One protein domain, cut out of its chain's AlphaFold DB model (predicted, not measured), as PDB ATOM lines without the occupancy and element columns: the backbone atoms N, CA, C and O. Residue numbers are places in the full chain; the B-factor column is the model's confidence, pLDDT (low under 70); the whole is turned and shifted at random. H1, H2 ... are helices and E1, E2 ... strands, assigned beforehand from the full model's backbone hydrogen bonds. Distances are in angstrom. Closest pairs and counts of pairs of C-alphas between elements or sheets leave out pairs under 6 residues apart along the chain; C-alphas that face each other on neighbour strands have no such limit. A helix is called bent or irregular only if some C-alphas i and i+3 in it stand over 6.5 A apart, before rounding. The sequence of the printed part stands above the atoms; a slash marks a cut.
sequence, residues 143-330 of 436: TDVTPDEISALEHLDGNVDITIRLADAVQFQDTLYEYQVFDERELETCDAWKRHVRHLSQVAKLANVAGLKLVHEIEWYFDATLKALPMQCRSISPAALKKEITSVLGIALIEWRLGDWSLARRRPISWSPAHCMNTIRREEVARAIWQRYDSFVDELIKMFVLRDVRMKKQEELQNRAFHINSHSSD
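This is residues 143 to 330 of the 436 residues of an uncharacterized protein of Lophiostoma macrostomum CBS 122681 (UniProt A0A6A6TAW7). Beside a small ribbon of two strands, E1 and E2, the very long helix H7 leaves a loose helical body and sticks out as a free arm, residues 314 to 330. In the body H7 makes a loose bundle with H2 and H4, H5 packs on both H4 and H7, H1 packs on H7 near the ribbon, and H3 and H6 are near the first part of H4 at the far end. The printed part has 188 residues, mostly helix, with seven named helices and two antiparallel strands in the order H1 E1 H2 H3 H4 E2 H5 H6 H7. It is loose, with a radius of gyration of the C-alphas of 20.9 A, and spans 80 by 34 by 26 A, a rod to whose length the free arm adds, the body without it spanning 53 by 34 by 23 A.

The strands are E1, residues 162 to 165, and E2, residues 233 to 236. H7, residues 282 to 328, is 69.1 A long, from C-alpha 282 at (-48.942, 34.083, 31.181) to C-alpha 328 at (16.510, 13.458, 39.314). H4, residues 197 to 226, measures 41.8 A, H5, residues 238 to 258, 30.1 A, and H2, residues 166 to 179, 19.8 A. H1, residues 147 to 154, begins at C-alpha (-4.937, 34.457, 29.445). H3 is residues 184 to 189 and H6 residues 273 to 279.

E1 and E2 are antiparallel at 154 degrees, with N 162 and O 236 at 2.9 A and N 234 and O 164 at 3.0 A, within hydrogen-bond range. The closest C-alphas of E1 and H7, Thr 163 and Asp 308, are 5.9 A apart. H7 touches H5 at a shallow tilt of 28 degrees, opposite ways, closest at the C-alphas of Pro 238 and Ile 301, 6.3 A. With residues 305 to 310 alone H7 touches H1, closest at Glu 149 and Val 309, C-alphas 7.1 A apart. H4 is the hub, touching H2, H3, H5 and H7. It is irregular, with C-alphas 198 and 201 8.6 A apart, and has a kink of 38 degrees near residue 204. Its residues 215 to 226 touch H2 at a shallow tilt of 6 degrees, opposite ways, closest at the C-alphas of Leu 166 and Leu 226, 5.8 A. H4 and H6 are close but not clearly touching, the C-alphas of Gln 202 and Cys 276 7.4 A apart. Every O i to N i+4 pair is within hydrogen-bond range in H1, H2, H3 and H5; H4 has 24 of 26, H6 2 of 3 and H7 42 of 43.

The C-alphas farthest apart, of Thr 279 and Asp 330, are 79.8 A apart. Without residues 314 to 330 the body spans 53 by 34 by 23 A. The printed part has no cut, and the link from H5 to H6, residues 259 to 272, is long. The mean pLDDT of the printed part is 70.2; 84 residues are under 70, among them 175 to 204 and 258 to 288.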
ATOM      1  N   THR A 143     -15.320  35.251  38.832       64.31
ATOM      2  CA  THR A 143     -13.966  34.693  38.988       64.31
ATOM      3  C   THR A 143     -13.064  35.094  37.826       64.31
ATOM      4  O   THR A 143     -13.374  34.815  36.669       64.31
ATOM      5  N   ASP A 144     -11.915  35.689  38.146       60.22
ATOM      6  CA  ASP A 144     -10.948  36.135  37.145       60.22
ATOM      7  C   ASP A 144     -10.398  34.935  36.339       60.22
ATOM      8  O   ASP A 144     -10.096  33.870  36.894       60.22
ATOM      9  N   VAL A 145     -10.285  35.109  35.017       66.69
ATOM     10  CA  VAL A 145      -9.835  34.087  34.056       66.69
ATOM     11  C   VAL A 145      -8.496  34.518  33.465       66.69
ATOM     12  O   VAL A 145      -8.380  35.599  32.886       66.69
ATOM     13  N   THR A 146      -7.473  33.680  33.611       69.62
ATOM     14  CA  THR A 146      -6.118  33.969  33.113       69.62
ATOM     15  C   THR A 146      -6.042  33.874  31.579       69.62
ATOM     16  O   THR A 146      -6.833  33.144  30.978       69.62
ATOM     17  N   PRO A 147      -5.083  34.542  30.906       66.19
ATOM     18  CA  PRO A 147      -4.937  34.457  29.445       66.19
ATOM     19  C   PRO A 147      -4.785  33.019  28.916       66.19
ATOM     20  O   PRO A 147      -5.381  32.670  27.898       66.19
ATOM     21  N   ASP A 148      -4.059  32.166  29.646       63.72
ATOM     22  CA  ASP A 148      -3.941  30.730  29.356       63.72
ATOM     23  C   ASP A 148      -5.300  30.013  29.391       63.72
ATOM     24  O   ASP A 148      -5.573  29.145  28.564       63.72
ATOM     25  N   GLU A 149      -6.147  30.349  30.367       69.56
ATOM     26  CA  GLU A 149      -7.479  29.761  30.519       69.56
ATOM     27  C   GLU A 149      -8.431  30.257  29.435       69.56
ATOM     28  O   GLU A 149      -9.190  29.451  28.910       69.56
ATOM     29  N   ILE A 150      -8.355  31.532  29.035       71.94
ATOM     30  CA  ILE A 150      -9.097  32.052  27.873       71.94
ATOM     31  C   ILE A 150      -8.721  31.248  26.623       71.94
ATOM     32  O   ILE A 150      -9.602  30.723  25.949       71.94
ATOM     33  N   SER A 151      -7.423  31.063  26.364       65.94
ATOM     34  CA  SER A 151      -6.953  30.243  25.242       65.94
ATOM     35  C   SER A 151      -7.473  28.800  25.330       65.94
ATOM     36  O   SER A 151      -8.016  28.277  24.358       65.94
ATOM     37  N   ALA A 152      -7.402  28.161  26.502       69.31
ATOM     38  CA  ALA A 152      -7.939  26.812  26.699       69.31
ATOM     39  C   ALA A 152      -9.466  26.727  26.480       69.31
ATOM     40  O   ALA A 152      -9.944  25.744  25.918       69.31
ATOM     41  N   LEU A 153     -10.225  27.758  26.874       72.06
ATOM     42  CA  LEU A 153     -11.674  27.868  26.667       72.06
ATOM     43  C   LEU A 153     -12.055  28.095  25.195       72.06
ATOM     44  O   LEU A 153     -13.072  27.572  24.741       72.06
ATOM     45  N   GLU A 154     -11.256  28.855  24.445       72.56
ATOM     46  CA  GLU A 154     -11.451  29.091  23.006       72.56
ATOM     47  C   GLU A 154     -11.154  27.846  22.158       72.56
ATOM     48  O   GLU A 154     -11.786  27.635  21.120       72.56
ATOM     49  N   HIS A 155     -10.215  27.006  22.603       71.25
ATOM     50  CA  HIS A 155      -9.847  25.755  21.933       71.25
ATOM     51  C   HIS A 155     -10.696  24.549  22.369       71.25
ATOM     52  O   HIS A 155     -10.579  23.477  21.769       71.25
ATOM     53  N   LEU A 156     -11.560  24.697  23.378       73.94
ATOM     54  CA  LEU A 156     -12.448  23.626  23.818       73.94
ATOM     55  C   LEU A 156     -13.665  23.502  22.888       73.94
ATOM     56  O   LEU A 156     -14.537  24.369  22.842       73.94
ATOM     57  N   ASP A 157     -13.765  22.373  22.188       77.56
ATOM     58  CA  ASP A 157     -14.989  21.988  21.482       77.56
ATOM     59  C   ASP A 157     -16.124  21.748  22.499       77.56
ATOM     60  O   ASP A 157     -15.972  20.982  23.449       77.56
ATOM     61  N   GLY A 158     -17.291  22.364  22.283       73.88
ATOM     62  CA  GLY A 158     -18.481  22.196  23.128       73.88
ATOM     63  C   GLY A 158     -19.056  20.769  23.165       73.88
ATOM     64  O   GLY A 158     -19.988  20.513  23.932       73.88
ATOM     65  N   ASN A 159     -18.514  19.856  22.353       81.12
ATOM     66  CA  ASN A 159     -18.787  18.418  22.369       81.12
ATOM     67  C   ASN A 159     -17.758  17.592  23.168       81.12
ATOM     68  O   ASN A 159     -18.012  16.414  23.405       81.12
ATOM     69  N   VAL A 160     -16.625  18.168  23.588       85.62
ATOM     70  CA  VAL A 160     -15.655  17.489  24.464       85.62
ATOM     71  C   VAL A 160     -16.226  17.410  25.874       85.62
ATOM     72  O   VAL A 160     -16.707  18.404  26.416       85.62
ATOM     73  N   ASP A 161     -16.181  16.222  26.473       89.62
ATOM     74  CA  ASP A 161     -16.699  16.024  27.821       89.62
ATOM     75  C   ASP A 161     -15.853  16.757  28.878       89.62
ATOM     76  O   ASP A 161     -14.618  16.688  28.892       89.62
ATOM     77  N   ILE A 162     -16.552  17.420  29.801       89.62
ATOM     78  CA  ILE A 162     -15.997  18.022  31.015       89.62
ATOM     79  C   ILE A 162     -16.433  17.226  32.247       89.62
ATOM     80  O   ILE A 162     -17.493  16.594  32.262       89.62
ATOM     81  N   THR A 163     -15.641  17.292  33.314       86.56
ATOM     82  CA  THR A 163     -15.978  16.686  34.604       86.56
ATOM     83  C   THR A 163     -16.776  17.666  35.454       86.56
ATOM     84  O   THR A 163     -16.229  18.650  35.948       86.56
ATOM     85  N   ILE A 164     -18.051  17.370  35.710       87.19
ATOM     86  CA  ILE A 164     -18.841  18.089  36.720       87.19
ATOM     87  C   ILE A 164     -18.836  17.319  38.042       87.19
ATOM     88  O   ILE A 164     -18.959  16.092  38.048       87.19
ATOM     89  N   ARG A 165     -18.698  18.024  39.170       82.12
ATOM     90  CA  ARG A 165     -18.673  17.449  40.527       82.12
ATOM     91  C   ARG A 165     -19.775  18.071  41.380       82.12
ATOM     92  O   ARG A 165     -20.089  19.251  41.225       82.12
ATOM     93  N   LEU A 166     -20.331  17.306  42.320       78.88
ATOM     94  CA  LEU A 166     -21.405  17.780  43.201       78.88
ATOM     95  C   LEU A 166     -20.989  19.016  44.011       78.88
ATOM     96  O   LEU A 166     -21.789  19.929  44.165       78.88
ATOM     97  N   ALA A 167     -19.743  19.074  44.489       73.31
ATOM     98  CA  ALA A 167     -19.236  20.220  45.245       73.31
ATOM     99  C   ALA A 167     -19.286  21.528  44.433       73.31
ATOM    100  O   ALA A 167     -19.734  22.551  44.946       73.31
ATOM    101  N   ASP A 168     -18.892  21.481  43.159       78.62
ATOM    102  CA  ASP A 168     -18.924  22.643  42.268       78.62
ATOM    103  C   ASP A 168     -20.382  23.011  41.906       78.62
ATOM    104  O   ASP A 168     -20.743  24.186  41.853       78.62
ATOM    105  N   ALA A 169     -21.262  22.010  41.753       79.25
ATOM    106  CA  ALA A 169     -22.693  22.222  41.521       79.25
ATOM    107  C   ALA A 169     -23.411  22.863  42.727       79.25
ATOM    108  O   ALA A 169     -24.272  23.719  42.532       79.25
ATOM    109  N   VAL A 170     -23.042  22.504  43.962       73.19
ATOM    110  CA  VAL A 170     -23.562  23.133  45.191       73.19
ATOM    111  C   VAL A 170     -23.078  24.581  45.311       73.19
ATOM    112  O   VAL A 170     -23.890  25.470  45.547       73.19
ATOM    113  N   GLN A 171     -21.789  24.851  45.056       73.06
ATOM    114  CA  GLN A 171     -21.261  26.226  45.046       73.06
ATOM    115  C   GLN A 171     -22.008  27.123  44.050       73.06
ATOM    116  O   GLN A 171     -22.269  28.291  44.345       73.06
ATOM    117  N   PHE A 172     -22.378  26.569  42.894       73.06
ATOM    118  CA  PHE A 172     -23.212  27.254  41.919       73.06
ATOM    119  C   PHE A 172     -24.661  27.460  42.388       73.06
ATOM    120  O   PHE A 172     -25.217  28.534  42.167       73.06
ATOM    121  N   GLN A 173     -25.285  26.468  43.030       73.62
ATOM    122  CA  GLN A 173     -26.638  26.610  43.582       73.62
ATOM    123  C   GLN A 173     -26.703  27.751  44.603       73.62
ATOM    124  O   GLN A 173     -27.619  28.569  44.527       73.62
ATOM    125  N   ASP A 174     -25.711  27.868  45.494       71.19
ATOM    126  CA  ASP A 174     -25.597  28.996  46.431       71.19
ATOM    127  C   ASP A 174     -25.580  30.339  45.683       71.19
ATOM    128  O   ASP A 174     -26.326  31.259  46.012       71.19
ATOM    129  N   THR A 175     -24.785  30.427  44.616       69.12
ATOM    130  CA  THR A 175     -24.723  31.605  43.745       69.12
ATOM    131  C   THR A 175     -26.059  31.878  43.034       69.12
ATOM    132  O   THR A 175     -26.506  33.024  42.998       69.12
ATOM    133  N   LEU A 176     -26.777  30.862  42.540       69.88
ATOM    134  CA  LEU A 176     -28.138  31.056  42.023       69.88
ATOM    135  C   LEU A 176     -29.101  31.570  43.096       69.88
ATOM    136  O   LEU A 176     -29.940  32.414  42.792       69.88
ATOM    137  N   TYR A 177     -28.995  31.103  44.341       67.50
ATOM    138  CA  TYR A 177     -29.805  31.612  45.448       67.50
ATOM    139  C   TYR A 177     -29.482  33.072  45.808       67.50
ATOM    140  O   TYR A 177     -30.373  33.783  46.281       67.50
ATOM    141  N   GLU A 178     -28.265  33.549  45.547       67.19
ATOM    142  CA  GLU A 178     -27.901  34.968  45.660       67.19
ATOM    143  C   GLU A 178     -28.532  35.804  44.521       67.19
ATOM    144  O   GLU A 178     -29.090  36.870  44.785       67.19
ATOM    145  N   TYR A 179     -28.547  35.297  43.279       61.44
ATOM    146  CA  TYR A 179     -29.086  36.000  42.095       61.44
ATOM    147  C   TYR A 179     -30.562  35.704  41.746       61.44
ATOM    148  O   TYR A 179     -31.095  36.267  40.791       61.44
ATOM    149  N   GLN A 180     -31.272  34.871  42.516       61.81
ATOM    150  CA  GLN A 180     -32.671  34.468  42.250       61.81
ATOM    151  C   GLN A 180     -33.700  35.617  42.275       61.81
ATOM    152  O   GLN A 180     -34.874  35.400  41.958       61.81
ATOM    153  N   VAL A 181     -33.299  36.807  42.734       58.78
ATOM    154  CA  VAL A 181     -34.171  37.971  42.902       58.78
ATOM    155  C   VAL A 181     -34.129  38.833  41.645       58.78
ATOM    156  O   VAL A 181     -33.176  39.564  41.403       58.78
ATOM    157  N   PHE A 182     -35.221  38.810  40.891       64.19
ATOM    158  CA  PHE A 182     -35.507  39.817  39.882       64.19
ATOM    159  C   PHE A 182     -35.828  41.153  40.575       64.19
ATOM    160  O   PHE A 182     -36.880  41.289  41.213       64.19
ATOM    161  N   ASP A 183     -34.934  42.135  40.437       61.47
ATOM    162  CA  ASP A 183     -35.209  43.532  40.789       61.47
ATOM    163  C   ASP A 183     -36.220  44.133  39.798       61.47
ATOM    164  O   ASP A 183     -36.173  43.866  38.595       61.47
ATOM    165  N   GLU A 184     -37.112  44.991  40.292       59.66
ATOM    166  CA  GLU A 184     -38.056  45.757  39.476       59.66
ATOM    167  C   GLU A 184     -37.319  46.533  38.367       59.66
ATOM    168  O   GLU A 184     -37.771  46.528  37.223       59.66
ATOM    169  N   ARG A 185     -36.120  47.066  38.653       61.16
ATOM    170  CA  ARG A 185     -35.271  47.751  37.659       61.16
ATOM    171  C   ARG A 185     -34.749  46.840  36.550       61.16
ATOM    172  O   ARG A 185     -34.703  47.262  35.398       61.16
ATOM    173  N   GLU A 186     -34.346  45.603  36.857       61.53
ATOM    174  CA  GLU A 186     -33.916  44.660  35.811       61.53
ATOM    175  C   GLU A 186     -35.093  44.326  34.891       61.53
ATOM    176  O   GLU A 186     -34.958  44.333  33.665       61.53
ATOM    177  N   LEU A 187     -36.274  44.120  35.476       61.34
ATOM    178  CA  LEU A 187     -37.496  43.831  34.735       61.34
ATOM    179  C   LEU A 187     -37.930  45.015  33.855       61.34
ATOM    180  O   LEU A 187     -38.306  44.801  32.705       61.34
ATOM    181  N   GLU A 188     -37.806  46.259  34.327       62.75
ATOM    182  CA  GLU A 188     -38.065  47.473  33.533       62.75
ATOM    183  C   GLU A 188     -37.223  47.560  32.249       62.75
ATOM    184  O   GLU A 188     -37.690  48.119  31.252       62.75
ATOM    185  N   THR A 189     -36.015  46.983  32.218       61.56
ATOM    186  CA  THR A 189     -35.181  46.997  31.001       61.56
ATOM    187  C   THR A 189     -35.692  46.067  29.898       61.56
ATOM    188  O   THR A 189     -35.443  46.335  28.719       61.56
ATOM    189  N   CYS A 190     -36.457  45.023  30.233       58.94
ATOM    190  CA  CYS A 190     -36.849  43.980  29.289       58.94
ATOM    191  C   CYS A 190     -38.168  44.309  28.558       58.94
ATOM    192  O   CYS A 190     -39.224  44.502  29.165       58.94
ATOM    193  N   ASP A 191     -38.144  44.316  27.220       61.59
ATOM    194  CA  ASP A 191     -39.259  44.781  26.373       61.59
ATOM    195  C   ASP A 191     -40.565  43.984  26.513       61.59
ATOM    196  O   ASP A 191     -41.650  44.503  26.233       61.59
ATOM    197  N   ALA A 192     -40.492  42.733  26.973       57.62
ATOM    198  CA  ALA A 192     -41.675  41.943  27.306       57.62
ATOM    199  C   ALA A 192     -42.408  42.486  28.550       57.62
ATOM    200  O   ALA A 192     -43.634  42.430  28.615       57.62
ATOM    201  N   TRP A 193     -41.673  43.056  29.510       64.44
ATOM    202  CA  TRP A 193     -42.172  43.552  30.799       64.44
ATOM    203  C   TRP A 193     -42.577  45.026  30.718       64.44
ATOM    204  O   TRP A 193     -43.566  45.414  31.340       64.44
ATOM    205  N   LYS A 194     -41.929  45.818  29.846       64.06
ATOM    206  CA  LYS A 194     -42.348  47.189  29.476       64.06
ATOM    207  C   LYS A 194     -43.787  47.283  28.946       64.06
ATOM    208  O   LYS A 194     -44.350  48.369  28.888       64.06
ATOM    209  N   ARG A 195     -44.425  46.165  28.579       64.56
ATOM    210  CA  ARG A 195     -45.856  46.111  28.211       64.56
ATOM    211  C   ARG A 195     -46.795  46.013  29.420       64.56
ATOM    212  O   ARG A 195     -47.979  46.309  29.296       64.56
ATOM    213  N   HIS A 196     -46.272  45.628  30.584       61.56
ATOM    214  CA  HIS A 196     -47.020  45.317  31.810       61.56
ATOM    215  C   HIS A 196     -46.758  46.317  32.955       61.56
ATOM    216  O   HIS A 196     -47.098  46.032  34.102       61.56
ATOM    217  N   VAL A 197     -46.223  47.514  32.652       58.72
ATOM    218  CA  VAL A 197     -45.803  48.571  33.614       58.72
ATOM    219  C   VAL A 197     -46.811  48.826  34.742       58.72
ATOM    220  O   VAL A 197     -46.431  48.999  35.894       58.72
ATOM    221  N   ARG A 198     -48.118  48.792  34.440       63.53
ATOM    222  CA  ARG A 198     -49.200  49.031  35.421       63.53
ATOM    223  C   ARG A 198     -49.218  48.046  36.597       63.53
ATOM    224  O   ARG A 198     -49.857  48.332  37.604       63.53
ATOM    225  N   HIS A 199     -48.549  46.901  36.466       66.81
ATOM    226  CA  HIS A 199     -48.509  45.830  37.457       66.81
ATOM    227  C   HIS A 199     -47.076  45.379  37.778       66.81
ATOM    228  O   HIS A 199     -46.898  44.274  38.287       66.81
ATOM    229  N   LEU A 200     -46.059  46.209  37.503       66.00
ATOM    230  CA  LEU A 200     -44.642  45.818  37.545       66.00
ATOM    231  C   LEU A 200     -44.228  45.121  38.859       66.00
ATOM    232  O   LEU A 200     -43.626  44.054  38.816       66.00
ATOM    233  N   SER A 201     -44.668  45.615  40.019       68.44
ATOM    234  CA  SER A 201     -44.377  44.998  41.328       68.44
ATOM    235  C   SER A 201     -45.119  43.680  41.610       68.44
ATOM    236  O   SER A 201     -44.679  42.857  42.414       68.44
ATOM    237  N   GLN A 202     -46.258  43.432  40.955       66.62
ATOM    238  CA  GLN A 202     -46.960  42.136  40.997       66.62
ATOM    239  C   GLN A 202     -46.289  41.132  40.056       66.62
ATOM    240  O   GLN A 202     -46.116  39.960  40.387       66.62
ATOM    241  N   VAL A 203     -45.887  41.632  38.893       67.44
ATOM    242  CA  VAL A 203     -45.141  40.935  37.856       67.44
ATOM    243  C   VAL A 203     -43.764  40.488  38.397       67.44
ATOM    244  O   VAL A 203     -43.419  39.318  38.252       67.44
ATOM    245  N   ALA A 204     -43.048  41.338  39.142       69.62
ATOM    246  CA  ALA A 204     -41.799  41.001  39.837       69.62
ATOM    247  C   ALA A 204     -41.982  39.917  40.913       69.62
ATOM    248  O   ALA A 204     -41.202  38.970  41.003       69.62
ATOM    249  N   LYS A 205     -43.067  39.983  41.698       70.94
ATOM    250  CA  LYS A 205     -43.405  38.924  42.670       70.94
ATOM    251  C   LYS A 205     -43.652  37.575  41.993       70.94
ATOM    252  O   LYS A 205     -43.205  36.559  42.516       70.94
ATOM    253  N   LEU A 206     -44.319  37.553  40.837       70.94
ATOM    254  CA  LEU A 206     -44.479  36.331  40.043       70.94
ATOM    255  C   LEU A 206     -43.140  35.826  39.486       70.94
ATOM    256  O   LEU A 206     -42.894  34.623  39.553       70.94
ATOM    257  N   ALA A 207     -42.271  36.722  39.006       73.56
ATOM    258  CA  ALA A 207     -40.923  36.393  38.537       73.56
ATOM    259  C   ALA A 207     -40.098  35.685  39.620       73.56
ATOM    260  O   ALA A 207     -39.582  34.596  39.396       73.56
ATOM    261  N   ASN A 208     -40.067  36.252  40.828       75.00
ATOM    262  CA  ASN A 208     -39.340  35.701  41.973       75.00
ATOM    263  C   ASN A 208     -39.883  34.331  42.413       75.00
ATOM    264  O   ASN A 208     -39.123  33.437  42.778       75.00
ATOM    265  N   VAL A 209     -41.201  34.126  42.334       74.81
ATOM    266  CA  VAL A 209     -41.823  32.817  42.601       74.81
ATOM    267  C   VAL A 209     -41.493  31.792  41.511       74.81
ATOM    268  O   VAL A 209     -41.336  30.613  41.825       74.81
ATOM    269  N   ALA A 210     -41.375  32.214  40.249       76.50
ATOM    270  CA  ALA A 210     -40.888  31.354  39.172       76.50
ATOM    271  C   ALA A 210     -39.423  30.979  39.389       76.50
ATOM    272  O   ALA A 210     -39.103  29.795  39.392       76.50
ATOM    273  N   GLY A 211     -38.565  31.967  39.656       76.75
ATOM    274  CA  GLY A 211     -37.142  31.762  39.915       76.75
ATOM    275  C   GLY A 211     -36.892  30.750  41.032       76.75
ATOM    276  O   GLY A 211     -36.163  29.790  40.831       76.75
ATOM    277  N   LEU A 212     -37.609  30.862  42.156       78.06
ATOM    278  CA  LEU A 212     -37.548  29.884  43.251       78.06
ATOM    279  C   LEU A 212     -37.868  28.439  42.821       78.06
ATOM    280  O   LEU A 212     -37.229  27.508  43.305       78.06
ATOM    281  N   LYS A 213     -38.848  28.233  41.928       80.25
ATOM    282  CA  LYS A 213     -39.148  26.905  41.357       80.25
ATOM    283  C   LYS A 213     -38.019  26.460  40.423       80.25
ATOM    284  O   LYS A 213     -37.592  25.321  40.523       80.25
ATOM    285  N   LEU A 214     -37.507  27.346  39.569       81.38
ATOM    286  CA  LEU A 214     -36.425  27.034  38.630       81.38
ATOM    287  C   LEU A 214     -35.113  26.649  39.340       81.38
ATOM    288  O   LEU A 214     -34.522  25.632  38.989       81.38
ATOM    289  N   VAL A 215     -34.697  27.392  40.373       81.25
ATOM    290  CA  VAL A 215     -33.498  27.070  41.171       81.25
ATOM    291  C   VAL A 215     -33.648  25.723  41.884       81.25
ATOM    292  O   VAL A 215     -32.720  24.921  41.862       81.25
ATOM    293  N   HIS A 216     -34.822  25.424  42.451       83.94
ATOM    294  CA  HIS A 216     -35.050  24.140  43.122       83.94
ATOM    295  C   HIS A 216     -35.029  22.932  42.169       83.94
ATOM    296  O   HIS A 216     -34.599  21.849  42.547       83.94
ATOM    297  N   GLU A 217     -35.464  23.095  40.919       82.75
ATOM    298  CA  GLU A 217     -35.390  22.009  39.932       82.75
ATOM    299  C   GLU A 217     -33.954  21.799  39.417       82.75
ATOM    300  O   GLU A 217     -33.570  20.668  39.129       82.75
ATOM    301  N   ILE A 218     -33.122  22.851  39.387       83.94
ATOM    302  CA  ILE A 218     -31.667  22.726  39.180       83.94
ATOM    303  C   ILE A 218     -31.008  21.983  40.358       83.94
ATOM    304  O   ILE A 218     -30.205  21.077  40.134       83.94
ATOM    305  N   GLU A 219     -31.351  22.346  41.599       85.00
ATOM    306  CA  GLU A 219     -30.899  21.664  42.825       85.00
ATOM    307  C   GLU A 219     -31.230  20.165  42.758       85.00
ATOM    308  O   GLU A 219     -30.338  19.319  42.853       85.00
ATOM    309  N   TRP A 220     -32.498  19.832  42.493       85.00
ATOM    310  CA  TRP A 220     -32.966  18.451  42.405       85.00
ATOM    311  C   TRP A 220     -32.320  17.667  41.255       85.00
ATOM    312  O   TRP A 220     -31.979  16.495  41.424       85.00
ATOM    313  N   TYR A 221     -32.088  18.307  40.105       88.25
ATOM    314  CA  TYR A 221     -31.380  17.709  38.974       88.25
ATOM    315  C   TYR A 221     -29.935  17.318  39.323       88.25
ATOM    316  O   TYR A 221     -29.529  16.183  39.057       88.25
ATOM    317  N   PHE A 222     -29.158  18.215  39.936       86.56
ATOM    318  CA  PHE A 222     -27.779  17.901  40.330       86.56
ATOM    319  C   PHE A 222     -27.727  16.859  41.448       86.56
ATOM    320  O   PHE A 222     -26.897  15.952  41.401       86.56
ATOM    321  N   ASP A 223     -28.653  16.923  42.402       83.12
ATOM    322  CA  ASP A 223     -28.810  15.895  43.425       83.12
ATOM    323  C   ASP A 223     -29.067  14.516  42.809       83.12
ATOM    324  O   ASP A 223     -28.342  13.563  43.100       83.12
ATOM    325  N   ALA A 224     -30.055  14.407  41.919       80.38
ATOM    326  CA  ALA A 224     -30.429  13.149  41.283       80.38
ATOM    327  C   ALA A 224     -29.326  12.584  40.371       80.38
ATOM    328  O   ALA A 224     -29.158  11.367  40.296       80.38
ATOM    329  N   THR A 225     -28.569  13.449  39.685       82.88
ATOM    330  CA  THR A 225     -27.544  13.030  38.712       82.88
ATOM    331  C   THR A 225     -26.154  12.818  39.309       82.88
ATOM    332  O   THR A 225     -25.384  12.056  38.727       82.88
ATOM    333  N   LEU A 226     -25.821  13.441  40.449       79.88
ATOM    334  CA  LEU A 226     -24.476  13.380  41.038       79.88
ATOM    335  C   LEU A 226     -24.424  12.660  42.394       79.88
ATOM    336  O   LEU A 226     -23.503  11.873  42.596       79.88
ATOM    337  N   LYS A 227     -25.393  12.831  43.315       74.56
ATOM    338  CA  LYS A 227     -25.332  12.164  44.644       74.56
ATOM    339  C   LYS A 227     -25.388  10.637  44.559       74.56
ATOM    340  O   LYS A 227     -24.883   9.963  45.451       74.56
ATOM    341  N   ALA A 228     -25.986  10.096  43.498       71.12
ATOM    342  CA  ALA A 228     -26.066   8.658  43.250       71.12
ATOM    343  C   ALA A 228     -24.746   8.033  42.745       71.12
ATOM    344  O   ALA A 228     -24.639   6.809  42.691       71.12
ATOM    345  N   LEU A 229     -23.753   8.843  42.356       69.12
ATOM    346  CA  LEU A 229     -22.499   8.362  41.772       69.12
ATOM    347  C   LEU A 229     -21.420   8.167  42.854       69.12
ATOM    348  O   LEU A 229     -21.255   9.052  43.694       69.12
ATOM    349  N   PRO A 230     -20.623   7.075  42.827       58.62
ATOM    350  CA  PRO A 230     -19.636   6.779  43.875       58.62
ATOM    351  C   PRO A 230     -18.592   7.876  44.122       58.62
ATOM    352  O   PRO A 230     -18.152   8.055  45.252       58.62
ATOM    353  N   MET A 231     -18.207   8.617  43.078       68.12
ATOM    354  CA  MET A 231     -17.271   9.750  43.160       68.12
ATOM    355  C   MET A 231     -17.974  11.118  43.139       68.12
ATOM    356  O   MET A 231     -17.312  12.150  43.076       68.12
ATOM    357  N   GLN A 232     -19.313  11.136  43.156       77.00
ATOM    358  CA  GLN A 232     -20.157  12.335  43.068       77.00
ATOM    359  C   GLN A 232     -19.805  13.277  41.902       77.00
ATOM    360  O   GLN A 232     -19.992  14.493  41.974       77.00
ATOM    361  N   CYS A 233     -19.298  12.707  40.809       84.94
ATOM    362  CA  CYS A 233     -18.929  13.406  39.590       84.94
ATOM    363  C   CYS A 233     -19.386  12.619  38.358       84.94
ATOM    364  O   CYS A 233     -19.524  11.394  38.417       84.94
ATOM    365  N   ARG A 234     -19.603  13.314  37.238       85.25
ATOM    366  CA  ARG A 234     -19.806  12.684  35.925       85.25
ATOM    367  C   ARG A 234     -19.074  13.450  34.831       85.25
ATOM    368  O   ARG A 234     -18.892  14.660  34.936       85.25
ATOM    369  N   SER A 235     -18.733  12.731  33.770       90.44
ATOM    370  CA  SER A 235     -18.254  13.298  32.510       90.44
ATOM    371  C   SER A 235     -19.457  13.621  31.617       90.44
ATOM    372  O   SER A 235     -20.341  12.772  31.477       90.44
ATOM    373  N   ILE A 236     -19.533  14.832  31.062       88.69
ATOM    374  CA  ILE A 236     -20.545  15.225  30.065       88.69
ATOM    375  C   ILE A 236     -20.089  16.446  29.258       88.69
ATOM    376  O   ILE A 236     -19.492  17.368  29.808       88.69
ATOM    377  N   SER A 237     -20.416  16.498  27.969       88.25
ATOM    378  CA  SER A 237     -20.142  17.659  27.125       88.25
ATOM    379  C   SER A 237     -20.977  18.898  27.498       88.25
ATOM    380  O   SER A 237     -22.162  18.775  27.839       88.25
ATOM    381  N   PRO A 238     -20.410  20.116  27.385       86.94
ATOM    382  CA  PRO A 238     -21.125  21.375  27.600       86.94
ATOM    383  C   PRO A 238     -22.465  21.469  26.854       86.94
ATOM    384  O   PRO A 238     -23.467  21.900  27.429       86.94
ATOM    385  N   ALA A 239     -22.521  21.010  25.599       79.81
ATOM    386  CA  ALA A 239     -23.740  21.024  24.792       79.81
ATOM    387  C   ALA A 239     -24.835  20.081  25.334       79.81
ATOM    388  O   ALA A 239     -26.013  20.455  25.382       79.81
ATOM    389  N   ALA A 240     -24.466  18.874  25.773       77.69
ATOM    390  CA  ALA A 240     -25.410  17.933  26.375       77.69
ATOM    391  C   ALA A 240     -25.888  18.424  27.753       77.69
ATOM    392  O   ALA A 240     -27.086  18.369  28.039       77.69
ATOM    393  N   LEU A 241     -24.989  19.005  28.556       85.44
ATOM    394  CA  LEU A 241     -25.327  19.625  29.838       85.44
ATOM    395  C   LEU A 241     -26.309  20.795  29.667       85.44
ATOM    396  O   LEU A 241     -27.323  20.832  30.368       85.44
ATOM    397  N   LYS A 242     -26.090  21.690  28.685       82.81
ATOM    398  CA  LYS A 242     -27.059  22.755  28.354       82.81
ATOM    399  C   LYS A 242     -28.426  22.168  28.051       82.81
ATOM    400  O   LYS A 242     -29.428  22.624  28.599       82.81
ATOM    401  N   LYS A 243     -28.479  21.146  27.196       76.88
ATOM    402  CA  LYS A 243     -29.731  20.512  26.768       76.88
ATOM    403  C   LYS A 243     -30.494  19.869  27.930       76.88
ATOM    404  O   LYS A 243     -31.714  20.005  27.989       76.88
ATOM    405  N   GLU A 244     -29.812  19.191  28.850       81.56
ATOM    406  CA  GLU A 244     -30.458  18.593  30.026       81.56
ATOM    407  C   GLU A 244     -31.034  19.668  30.958       81.56
ATOM    408  O   GLU A 244     -32.228  19.640  31.260       81.56
ATOM    409  N   ILE A 245     -30.227  20.663  31.340       80.44
ATOM    410  CA  ILE A 245     -30.638  21.716  32.282       80.44
ATOM    411  C   ILE A 245     -31.753  22.589  31.690       80.44
ATOM    412  O   ILE A 245     -32.755  22.851  32.356       80.44
ATOM    413  N   THR A 246     -31.645  22.980  30.416       76.56
ATOM    414  CA  THR A 246     -32.720  23.714  29.723       76.56
ATOM    415  C   THR A 246     -34.009  22.893  29.615       76.56
ATOM    416  O   THR A 246     -35.095  23.452  29.758       76.56
ATOM    417  N   SER A 247     -33.928  21.569  29.442       71.81
ATOM    418  CA  SER A 247     -35.118  20.703  29.431       71.81
ATOM    419  C   SER A 247     -35.816  20.670  30.795       71.81
ATOM    420  O   SER A 247     -37.035  20.843  30.855       71.81
ATOM    421  N   VAL A 248     -35.057  20.518  31.888       76.56
ATOM    422  CA  VAL A 248     -35.576  20.556  33.270       76.56
ATOM    423  C   VAL A 248     -36.247  21.901  33.561       76.56
ATOM    424  O   VAL A 248     -37.410  21.944  33.965       76.56
ATOM    425  N   LEU A 249     -35.559  23.009  33.270       77.38
ATOM    426  CA  LEU A 249     -36.086  24.363  33.457       77.38
ATOM    427  C   LEU A 249     -37.332  24.641  32.605       77.38
ATOM    428  O   LEU A 249     -38.266  25.295  33.067       77.38
ATOM    429  N   GLY A 250     -37.371  24.129  31.372       69.44
ATOM    430  CA  GLY A 250     -38.517  24.268  30.477       69.44
ATOM    431  C   GLY A 250     -39.765  23.577  31.031       69.44
ATOM    432  O   GLY A 250     -40.841  24.176  31.051       69.44
ATOM    433  N   ILE A 251     -39.615  22.351  31.546       71.25
ATOM    434  CA  ILE A 251     -40.696  21.609  32.215       71.25
ATOM    435  C   ILE A 251     -41.152  22.361  33.471       71.25
ATOM    436  O   ILE A 251     -42.340  22.654  33.611       71.25
ATOM    437  N   ALA A 252     -40.215  22.768  34.330       74.81
ATOM    438  CA  ALA A 252     -40.490  23.507  35.561       74.81
ATOM    439  C   ALA A 252     -41.272  24.815  35.324       74.81
ATOM    440  O   ALA A 252     -42.197  25.149  36.072       74.81
ATOM    441  N   LEU A 253     -40.937  25.546  34.255       75.56
ATOM    442  CA  LEU A 253     -41.623  26.771  33.846       75.56
ATOM    443  C   LEU A 253     -43.029  26.501  33.280       75.56
ATOM    444  O   LEU A 253     -43.942  27.310  33.471       75.56
ATOM    445  N   ILE A 254     -43.229  25.363  32.605       67.81
ATOM    446  CA  ILE A 254     -44.548  24.911  32.139       67.81
ATOM    447  C   ILE A 254     -45.433  24.521  33.331       67.81
ATOM    448  O   ILE A 254     -46.567  24.993  33.405       67.81
ATOM    449  N   GLU A 255     -44.924  23.744  34.290       70.69
ATOM    450  CA  GLU A 255     -45.635  23.393  35.531       70.69
ATOM    451  C   GLU A 255     -46.076  24.644  36.299       70.69
ATOM    452  O   GLU A 255     -47.258  24.799  36.619       70.69
ATOM    453  N   TRP A 256     -45.153  25.589  36.494       77.25
ATOM    454  CA  TRP A 256     -45.416  26.899  37.093       77.25
ATOM    455  C   TRP A 256     -46.521  27.673  36.348       77.25
ATOM    456  O   TRP A 256     -47.447  28.210  36.963       77.25
ATOM    457  N   ARG A 257     -46.480  27.689  35.006       70.31
ATOM    458  CA  ARG A 257     -47.471  28.369  34.148       70.31
ATOM    459  C   ARG A 257     -48.863  27.729  34.221       70.31
ATOM    460  O   ARG A 257     -49.876  28.443  34.143       70.31
ATOM    461  N   LEU A 258     -48.917  26.400  34.290       68.88
ATOM    462  CA  LEU A 258     -50.154  25.622  34.401       68.88
ATOM    463  C   LEU A 258     -50.737  25.694  35.816       68.88
ATOM    464  O   LEU A 258     -51.958  25.706  35.973       68.88
ATOM    465  N   GLY A 259     -49.874  25.877  36.815       65.00
ATOM    466  CA  GLY A 259     -50.234  26.083  38.206       65.00
ATOM    467  C   GLY A 259     -50.124  24.825  39.060       65.00
ATOM    468  O   GLY A 259     -50.930  24.662  39.978       65.00
ATOM    469  N   ASP A 260     -49.150  23.956  38.778       61.72
ATOM    470  CA  ASP A 260     -48.733  22.950  39.753       61.72
ATOM    471  C   ASP A 260     -47.735  23.578  40.740       61.72
ATOM    472  O   ASP A 260     -46.703  24.139  40.370       61.72
ATOM    473  N   TRP A 261     -48.102  23.563  42.020       58.22
ATOM    474  CA  TRP A 261     -47.511  24.398  43.069       58.22
ATOM    475  C   TRP A 261     -47.169  23.571  44.314       58.22
ATOM    476  O   TRP A 261     -47.586  23.896  45.431       58.22
ATOM    477  N   SER A 262     -46.428  22.477  44.150       53.66
ATOM    478  CA  SER A 262     -45.899  21.688  45.274       53.66
ATOM    479  C   SER A 262     -45.012  22.527  46.218       53.66
ATOM    480  O   SER A 262     -45.105  22.390  47.438       53.66
ATOM    481  N   LEU A 263     -44.227  23.463  45.668       44.44
ATOM    482  CA  LEU A 263     -43.211  24.246  46.395       44.44
ATOM    483  C   LEU A 263     -43.695  25.604  46.927       44.44
ATOM    484  O   LEU A 263     -43.360  25.981  48.053       44.44
ATOM    485  N   ALA A 264     -44.537  26.329  46.180       44.50
ATOM    486  CA  ALA A 264     -44.973  27.682  46.559       44.50
ATOM    487  C   ALA A 264     -45.799  27.736  47.863       44.50
ATOM    488  O   ALA A 264     -45.933  28.797  48.471       44.50
ATOM    489  N   ARG A 265     -46.292  26.591  48.358       42.88
ATOM    490  CA  ARG A 265     -47.004  26.478  49.649       42.88
ATOM    491  C   ARG A 265     -46.131  26.803  50.870       42.88
ATOM    492  O   ARG A 265     -46.674  26.962  51.959       42.88
ATOM    493  N   ARG A 266     -44.800  26.889  50.723       39.25
ATOM    494  CA  ARG A 266     -43.859  27.130  51.836       39.25
ATOM    495  C   ARG A 266     -43.642  28.606  52.208       39.25
ATOM    496  O   ARG A 266     -43.022  28.859  53.237       39.25
ATOM    497  N   ARG A 267     -44.146  29.583  51.438       37.69
ATOM    498  CA  ARG A 267     -44.113  31.015  51.815       37.69
ATOM    499  C   ARG A 267     -45.500  31.659  51.651       37.69
ATOM    500  O   ARG A 267     -46.086  31.539  50.579       37.69
ATOM    501  N   PRO A 268     -46.040  32.351  52.674       36.12
ATOM    502  CA  PRO A 268     -47.374  32.940  52.606       36.12
ATOM    503  C   PRO A 268     -47.371  34.219  51.760       36.12
ATOM    504  O   PRO A 268     -47.073  35.309  52.242       36.12
ATOM    505  N   ILE A 269     -47.738  34.089  50.488       40.84
ATOM    506  CA  ILE A 269     -48.086  35.231  49.637       40.84
ATOM    507  C   ILE A 269     -49.560  35.554  49.891       40.84
ATOM    508  O   ILE A 269     -50.418  34.682  49.787       40.84
ATOM    509  N   SER A 270     -49.869  36.807  50.230       40.03
ATOM    510  CA  SER A 270     -51.212  37.253  50.649       40.03
ATOM    511  C   SER A 270     -52.270  37.290  49.533       40.03
ATOM    512  O   SER A 270     -53.382  37.765  49.746       40.03
ATOM    513  N   TRP A 271     -51.930  36.793  48.343       36.94
ATOM    514  CA  TRP A 271     -52.765  36.738  47.147       36.94
ATOM    515  C   TRP A 271     -52.702  35.315  46.595       36.94
ATOM    516  O   TRP A 271     -51.617  34.736  46.518       36.94
ATOM    517  N   SER A 272     -53.836  34.738  46.187       44.22
ATOM    518  CA  SER A 272     -53.799  33.424  45.541       44.22
ATOM    519  C   SER A 272     -53.100  33.543  44.176       44.22
ATOM    520  O   SER A 272     -53.452  34.434  43.395       44.22
ATOM    521  N   PRO A 273     -52.142  32.658  43.827       44.25
ATOM    522  CA  PRO A 273     -51.456  32.724  42.536       44.25
ATOM    523  C   PRO A 273     -52.417  32.698  41.342       44.25
ATOM    524  O   PRO A 273     -52.172  33.371  40.348       44.25
ATOM    525  N   ALA A 274     -53.560  32.014  41.465       49.56
ATOM    526  CA  ALA A 274     -54.631  32.023  40.466       49.56
ATOM    527  C   ALA A 274     -55.196  33.429  40.173       49.56
ATOM    528  O   ALA A 274     -55.551  33.712  39.032       49.56
ATOM    529  N   HIS A 275     -55.252  34.321  41.169       47.16
ATOM    530  CA  HIS A 275     -55.670  35.709  40.972       47.16
ATOM    531  C   HIS A 275     -54.604  36.496  40.193       47.16
ATOM    532  O   HIS A 275     -54.917  37.127  39.188       47.16
ATOM    533  N   CYS A 276     -53.330  36.386  40.582       42.81
ATOM    534  CA  CYS A 276     -52.215  37.035  39.880       42.81
ATOM    535  C   CYS A 276     -52.061  36.532  38.427       42.81
ATOM    536  O   CYS A 276     -51.834  37.320  37.510       42.81
ATOM    537  N   MET A 277     -52.260  35.229  38.203       47.75
ATOM    538  CA  MET A 277     -52.152  34.541  36.907       47.75
ATOM    539  C   MET A 277     -53.333  34.776  35.950       47.75
ATOM    540  O   MET A 277     -53.303  34.281  34.818       47.75
ATOM    541  N   ASN A 278     -54.366  35.503  36.388       52.22
ATOM    542  CA  ASN A 278     -55.476  35.956  35.544       52.22
ATOM    543  C   ASN A 278     -55.335  37.433  35.130       52.22
ATOM    544  O   ASN A 278     -55.939  37.843  34.141       52.22
ATOM    545  N   THR A 279     -54.527  38.222  35.847       47.84
ATOM    546  CA  THR A 279     -54.309  39.654  35.570       47.84
ATOM    547  C   THR A 279     -53.244  39.895  34.491       47.84
ATOM    548  O   THR A 279     -53.258  40.932  33.833       47.84
ATOM    549  N   ILE A 280     -52.318  38.950  34.294       50.09
ATOM    550  CA  ILE A 280     -51.133  39.111  33.436       50.09
ATOM    551  C   ILE A 280     -51.086  38.000  32.373       50.09
ATOM    552  O   ILE A 280     -51.410  36.842  32.640       50.09
ATOM    553  N   ARG A 281     -50.672  38.337  31.142       59.91
ATOM    554  CA  ARG A 281     -50.587  37.384  30.019       59.91
ATOM    555  C   ARG A 281     -49.463  36.365  30.249       59.91
ATOM    556  O   ARG A 281     -48.301  36.638  29.958       59.91
ATOM    557  N   ARG A 282     -49.839  35.173  30.729       58.44
ATOM    558  CA  ARG A 282     -48.942  34.083  31.181       58.44
ATOM    559  C   ARG A 282     -47.782  33.732  30.239       58.44
ATOM    560  O   ARG A 282     -46.747  33.275  30.706       58.44
ATOM    561  N   GLU A 283     -47.950  33.902  28.931       66.19
ATOM    562  CA  GLU A 283     -46.936  33.523  27.940       66.19
ATOM    563  C   GLU A 283     -45.793  34.540  27.802       66.19
ATOM    564  O   GLU A 283     -44.643  34.139  27.645       66.19
ATOM    565  N   GLU A 284     -46.079  35.844  27.887       66.19
ATOM    566  CA  GLU A 284     -45.052  36.885  27.734       66.19
ATOM    567  C   GLU A 284     -44.108  36.916  28.942       66.19
ATOM    568  O   GLU A 284     -42.895  36.994  28.767       66.19
ATOM    569  N   VAL A 285     -44.658  36.768  30.154       67.31
ATOM    570  CA  VAL A 285     -43.870  36.683  31.395       67.31
ATOM    571  C   VAL A 285     -43.018  35.415  31.422       67.31
ATOM    572  O   VAL A 285     -41.824  35.498  31.693       67.31
ATOM    573  N   ALA A 286     -43.582  34.253  31.066       69.19
ATOM    574  CA  ALA A 286     -42.817  33.007  31.000       69.19
ATOM    575  C   ALA A 286     -41.658  33.096  29.990       69.19
ATOM    576  O   ALA A 286     -40.529  32.758  30.332       69.19
ATOM    577  N   ARG A 287     -41.897  33.625  28.778       68.38
ATOM    578  CA  ARG A 287     -40.852  33.816  27.754       68.38
ATOM    579  C   ARG A 287     -39.684  34.668  28.255       68.38
ATOM    580  O   ARG A 287     -38.546  34.423  27.871       68.38
ATOM    581  N   ALA A 288     -39.956  35.661  29.089       67.12
ATOM    582  CA  ALA A 288     -38.939  36.604  29.524       67.12
ATOM    583  C   ALA A 288     -38.238  36.186  30.835       67.12
ATOM    584  O   ALA A 288     -37.058  36.477  31.004       67.12
ATOM    585  N   ILE A 289     -38.905  35.411  31.704       71.56
ATOM    586  CA  ILE A 289     -38.230  34.615  32.749       71.56
ATOM    587  C   ILE A 289     -37.252  33.636  32.085       71.56
ATOM    588  O   ILE A 289     -36.097  33.551  32.496       71.56
ATOM    589  N   TRP A 290     -37.696  32.945  31.027       74.12
ATOM    590  CA  TRP A 290     -36.865  32.015  30.264       74.12
ATOM    591  C   TRP A 290     -35.605  32.679  29.701       74.12
ATOM    592  O   TRP A 290     -34.516  32.170  29.925       74.12
ATOM    593  N   GLN A 291     -35.728  33.839  29.044       70.31
ATOM    594  CA  GLN A 291     -34.574  34.574  28.502       70.31
ATOM    595  C   GLN A 291     -33.502  34.885  29.560       70.31
ATOM    596  O   GLN A 291     -32.317  34.787  29.262       70.31
ATOM    597  N   ARG A 292     -33.901  35.216  30.797       71.25
ATOM    598  CA  ARG A 292     -32.956  35.455  31.902       71.25
ATOM    599  C   ARG A 292     -32.322  34.156  32.409       71.25
ATOM    600  O   ARG A 292     -31.125  34.129  32.682       71.25
ATOM    601  N   TYR A 293     -33.099  33.080  32.522       72.75
ATOM    602  CA  TYR A 293     -32.580  31.790  32.987       72.75
ATOM    603  C   TYR A 293     -31.689  31.088  31.954       72.75
ATOM    604  O   TYR A 293     -30.706  30.481  32.355       72.75
ATOM    605  N   ASP A 294     -31.945  31.230  30.652       72.00
ATOM    606  CA  ASP A 294     -31.074  30.696  29.593       72.00
ATOM    607  C   ASP A 294     -29.665  31.320  29.663       72.00
ATOM    608  O   ASP A 294     -28.675  30.590  29.644       72.00
ATOM    609  N   SER A 295     -29.554  32.638  29.908       71.12
ATOM    610  CA  SER A 295     -28.246  33.275  30.155       71.12
ATOM    611  C   SER A 295     -27.545  32.758  31.420       71.12
ATOM    612  O   SER A 295     -26.332  32.559  31.403       71.12
ATOM    613  N   PHE A 296     -28.289  32.461  32.493       73.88
ATOM    614  CA  PHE A 296     -27.711  31.860  33.703       73.88
ATOM    615  C   PHE A 296     -27.254  30.406  33.483       73.88
ATOM    616  O   PHE A 296     -26.300  29.966  34.124       73.88
ATOM    617  N   VAL A 297     -27.884  29.654  32.570       77.31
ATOM    618  CA  VAL A 297     -27.404  28.316  32.170       77.31
ATOM    619  C   VAL A 297     -26.097  28.409  31.375       77.31
ATOM    620  O   VAL A 297     -25.230  27.555  31.540       77.31
ATOM    621  N   ASP A 298     -25.899  29.448  30.564       78.00
ATOM    622  CA  ASP A 298     -24.616  29.656  29.883       78.00
ATOM    623  C   ASP A 298     -23.494  30.072  30.853       78.00
ATOM    624  O   ASP A 298     -22.370  29.579  30.739       78.00
ATOM    625  N   GLU A 299     -23.782  30.921  31.847       75.44
ATOM    626  CA  GLU A 299     -22.837  31.246  32.931       75.44
ATOM    627  C   GLU A 299     -22.462  30.007  33.764       75.44
ATOM    628  O   GLU A 299     -21.284  29.776  34.045       75.44
ATOM    629  N   LEU A 300     -23.445  29.165  34.098       78.38
ATOM    630  CA  LEU A 300     -23.247  27.879  34.772       78.38
ATOM    631  C   LEU A 300     -22.251  26.980  34.042       78.38
ATOM    632  O   LEU A 300     -21.298  26.471  34.634       78.38
ATOM    633  N   ILE A 301     -22.478  26.783  32.747       84.19
ATOM    634  CA  ILE A 301     -21.638  25.910  31.932       84.19
ATOM    635  C   ILE A 301     -20.222  26.477  31.866       84.19
ATOM    636  O   ILE A 301     -19.274  25.723  32.075       84.19
ATOM    637  N   LYS A 302     -20.064  27.797  31.683       81.12
ATOM    638  CA  LYS A 302     -18.750  28.458  31.726       81.12
ATOM    639  C   LYS A 302     -17.988  28.163  33.023       81.12
ATOM    640  O   LYS A 302     -16.803  27.846  32.953       81.12
ATOM    641  N   MET A 303     -18.645  28.195  34.185       81.25
ATOM    642  CA  MET A 303     -17.990  27.882  35.464       81.25
ATOM    643  C   MET A 303     -17.539  26.422  35.571       81.25
ATOM    644  O   MET A 303     -16.411  26.173  36.000       81.25
ATOM    645  N   PHE A 304     -18.365  25.455  35.156       86.19
ATOM    646  CA  PHE A 304     -17.949  24.046  35.141       86.19
ATOM    647  C   PHE A 304     -16.801  23.787  34.166       86.19
ATOM    648  O   PHE A 304     -15.871  23.056  34.499       86.19
ATOM    649  N   VAL A 305     -16.835  24.408  32.983       87.25
ATOM    650  CA  VAL A 305     -15.741  24.304  32.015       87.25
ATOM    651  C   VAL A 305     -14.451  24.891  32.601       87.25
ATOM    652  O   VAL A 305     -13.418  24.228  32.578       87.25
ATOM    653  N   LEU A 306     -14.498  26.098  33.175       83.81
ATOM    654  CA  LEU A 306     -13.333  26.732  33.801       83.81
ATOM    655  C   LEU A 306     -12.763  25.877  34.947       83.81
ATOM    656  O   LEU A 306     -11.547  25.783  35.108       83.81
ATOM    657  N   ARG A 307     -13.632  25.210  35.718       84.25
ATOM    658  CA  ARG A 307     -13.230  24.270  36.773       84.25
ATOM    659  C   ARG A 307     -12.479  23.063  36.217       84.25
ATOM    660  O   ARG A 307     -11.429  22.712  36.750       84.25
ATOM    661  N   ASP A 308     -12.994  22.455  35.153       85.88
ATOM    662  CA  ASP A 308     -12.385  21.306  34.481       85.88
ATOM    663  C   ASP A 308     -11.028  21.672  33.842       85.88
ATOM    664  O   ASP A 308     -10.045  20.959  34.046       85.88
ATOM    665  N   VAL A 309     -10.929  22.840  33.191       85.00
ATOM    666  CA  VAL A 309      -9.667  23.398  32.664       85.00
ATOM    667  C   VAL A 309      -8.631  23.599  33.779       85.00
ATOM    668  O   VAL A 309      -7.482  23.176  33.631       85.00
ATOM    669  N   ARG A 310      -9.027  24.189  34.918       83.75
ATOM    670  CA  ARG A 310      -8.142  24.380  36.085       83.75
ATOM    671  C   ARG A 310      -7.631  23.061  36.649       83.75
ATOM    672  O   ARG A 310      -6.431  22.933  36.881       83.75
ATOM    673  N   MET A 311      -8.519  22.081  36.821       80.56
ATOM    674  CA  MET A 311      -8.145  20.750  37.305       80.56
ATOM    675  C   MET A 311      -7.154  20.066  36.359       80.56
ATOM    676  O   MET A 311      -6.093  19.642  36.810       80.56
ATOM    677  N   LYS A 312      -7.434  20.041  35.049       83.19
ATOM    678  CA  LYS A 312      -6.535  19.459  34.037       83.19
ATOM    679  C   LYS A 312      -5.161  20.136  34.032       83.19
ATOM    680  O   LYS A 312      -4.143  19.448  34.040       83.19
ATOM    681  N   LYS A 313      -5.104  21.472  34.119       80.62
ATOM    682  CA  LYS A 313      -3.838  22.224  34.222       80.62
ATOM    683  C   LYS A 313      -3.059  21.872  35.498       80.62
ATOM    684  O   LYS A 313      -1.839  21.733  35.448       80.62
ATOM    685  N   GLN A 314      -3.743  21.700  36.630       77.88
ATOM    686  CA  GLN A 314      -3.121  21.295  37.895       77.88
ATOM    687  C   GLN A 314      -2.583  19.854  37.833       77.88
ATOM    688  O   GLN A 314      -1.448  19.615  38.245       77.88
ATOM    689  N   GLU A 315      -3.344  18.922  37.255       76.88
ATOM    690  CA  GLU A 315      -2.932  17.531  37.018       76.88
ATOM    691  C   GLU A 315      -1.723  17.455  36.066       76.88
ATOM    692  O   GLU A 315      -0.757  16.744  36.343       76.88
ATOM    693  N   GLU A 316      -1.698  18.242  34.985       78.75
ATOM    694  CA  GLU A 316      -0.531  18.357  34.101       78.75
ATOM    695  C   GLU A 316       0.720  18.863  34.832       78.75
ATOM    696  O   GLU A 316       1.811  18.323  34.635       78.75
ATOM    697  N   LEU A 317       0.587  19.892  35.675       74.12
ATOM    698  CA  LEU A 317       1.706  20.437  36.450       74.12
ATOM    699  C   LEU A 317       2.229  19.422  37.475       74.12
ATOM    700  O   LEU A 317       3.445  19.271  37.604       74.12
ATOM    701  N   GLN A 318       1.337  18.686  38.144       72.69
ATOM    702  CA  GLN A 318       1.695  17.606  39.069       72.69
ATOM    703  C   GLN A 318       2.410  16.455  38.348       72.69
ATOM    704  O   GLN A 318       3.472  16.025  38.795       72.69
ATOM    705  N   ASN A 319       1.901  16.013  37.195       71.19
ATOM    706  CA  ASN A 319       2.533  14.967  36.387       71.19
ATOM    707  C   ASN A 319       3.920  15.396  35.875       71.19
ATOM    708  O   ASN A 319       4.869  14.613  35.923       71.19
ATOM    709  N   ARG A 320       4.084  16.656  35.445       71.50
ATOM    710  CA  ARG A 320       5.396  17.208  35.056       71.50
ATOM    711  C   ARG A 320       6.365  17.267  36.240       71.50
ATOM    712  O   ARG A 320       7.516  16.868  36.083       71.50
ATOM    713  N   ALA A 321       5.915  17.712  37.417       68.62
ATOM    714  CA  ALA A 321       6.733  17.720  38.633       68.62
ATOM    715  C   ALA A 321       7.164  16.300  39.042       68.62
ATOM    716  O   ALA A 321       8.334  16.074  39.352       68.62
ATOM    717  N   PHE A 322       6.252  15.326  38.960       69.25
ATOM    718  CA  PHE A 322       6.550  13.917  39.215       69.25
ATOM    719  C   PHE A 322       7.614  13.371  38.253       69.25
ATOM    720  O   PHE A 322       8.593  12.791  38.715       69.25
ATOM    721  N   HIS A 323       7.488  13.620  36.944       67.19
ATOM    722  CA  HIS A 323       8.482  13.184  35.953       67.19
ATOM    723  C   HIS A 323       9.866  13.829  36.139       67.19
ATOM    724  O   HIS A 323      10.885  13.170  35.933       67.19
ATOM    725  N   ILE A 324       9.928  15.100  36.550       71.25
ATOM    726  CA  ILE A 324      11.198  15.769  36.876       71.25
ATOM    727  C   ILE A 324      11.851  15.090  38.090       71.25
ATOM    728  O   ILE A 324      13.035  14.754  38.051       71.25
ATOM    729  N   ASN A 325      11.070  14.809  39.136       63.78
ATOM    730  CA  ASN A 325      11.567  14.157  40.347       63.78
ATOM    731  C   ASN A 325      11.955  12.686  40.111       63.78
ATOM    732  O   ASN A 325      12.969  12.249  40.651       63.78
ATOM    733  N   SER A 326      11.236  11.946  39.256       66.38
ATOM    734  CA  SER A 326      11.571  10.554  38.916       66.38
ATOM    735  C   SER A 326      12.847  10.423  38.085       66.38
ATOM    736  O   SER A 326      13.458   9.362  38.098       66.38
ATOM    737  N   HIS A 327      13.251  11.476  37.366       59.25
ATOM    738  CA  HIS A 327      14.522  11.502  36.638       59.25
ATOM    739  C   HIS A 327      15.673  12.130  37.424       59.25
ATOM    740  O   HIS A 327      16.823  11.891  37.071       59.25
ATOM    741  N   SER A 328      15.422  12.882  38.502       57.03
ATOM    742  CA  SER A 328      16.510  13.458  39.314       57.03
ATOM    743  C   SER A 328      17.403  12.415  40.003       57.03
ATOM    744  O   SER A 328      18.539  12.727  40.349       57.03
ATOM    745  N   SER A 329      16.941  11.167  40.151       54.78
ATOM    746  CA  SER A 329      17.757  10.043  40.637       54.78
ATOM    747  C   SER A 329      18.807   9.559  39.633       54.78
ATOM    748  O   SER A 329      19.762   8.904  40.041       54.78
ATOM    749  N   ASP A 330      18.652   9.887  38.346       56.88
ATOM    750  CA  ASP A 330      19.616   9.553  37.286       56.88
ATOM    751  C   ASP A 330      20.678  10.654  37.097       56.88
ATOM    752  O   ASP A 330      21.546  10.555  36.225       56.88
TER     753      ASP A 330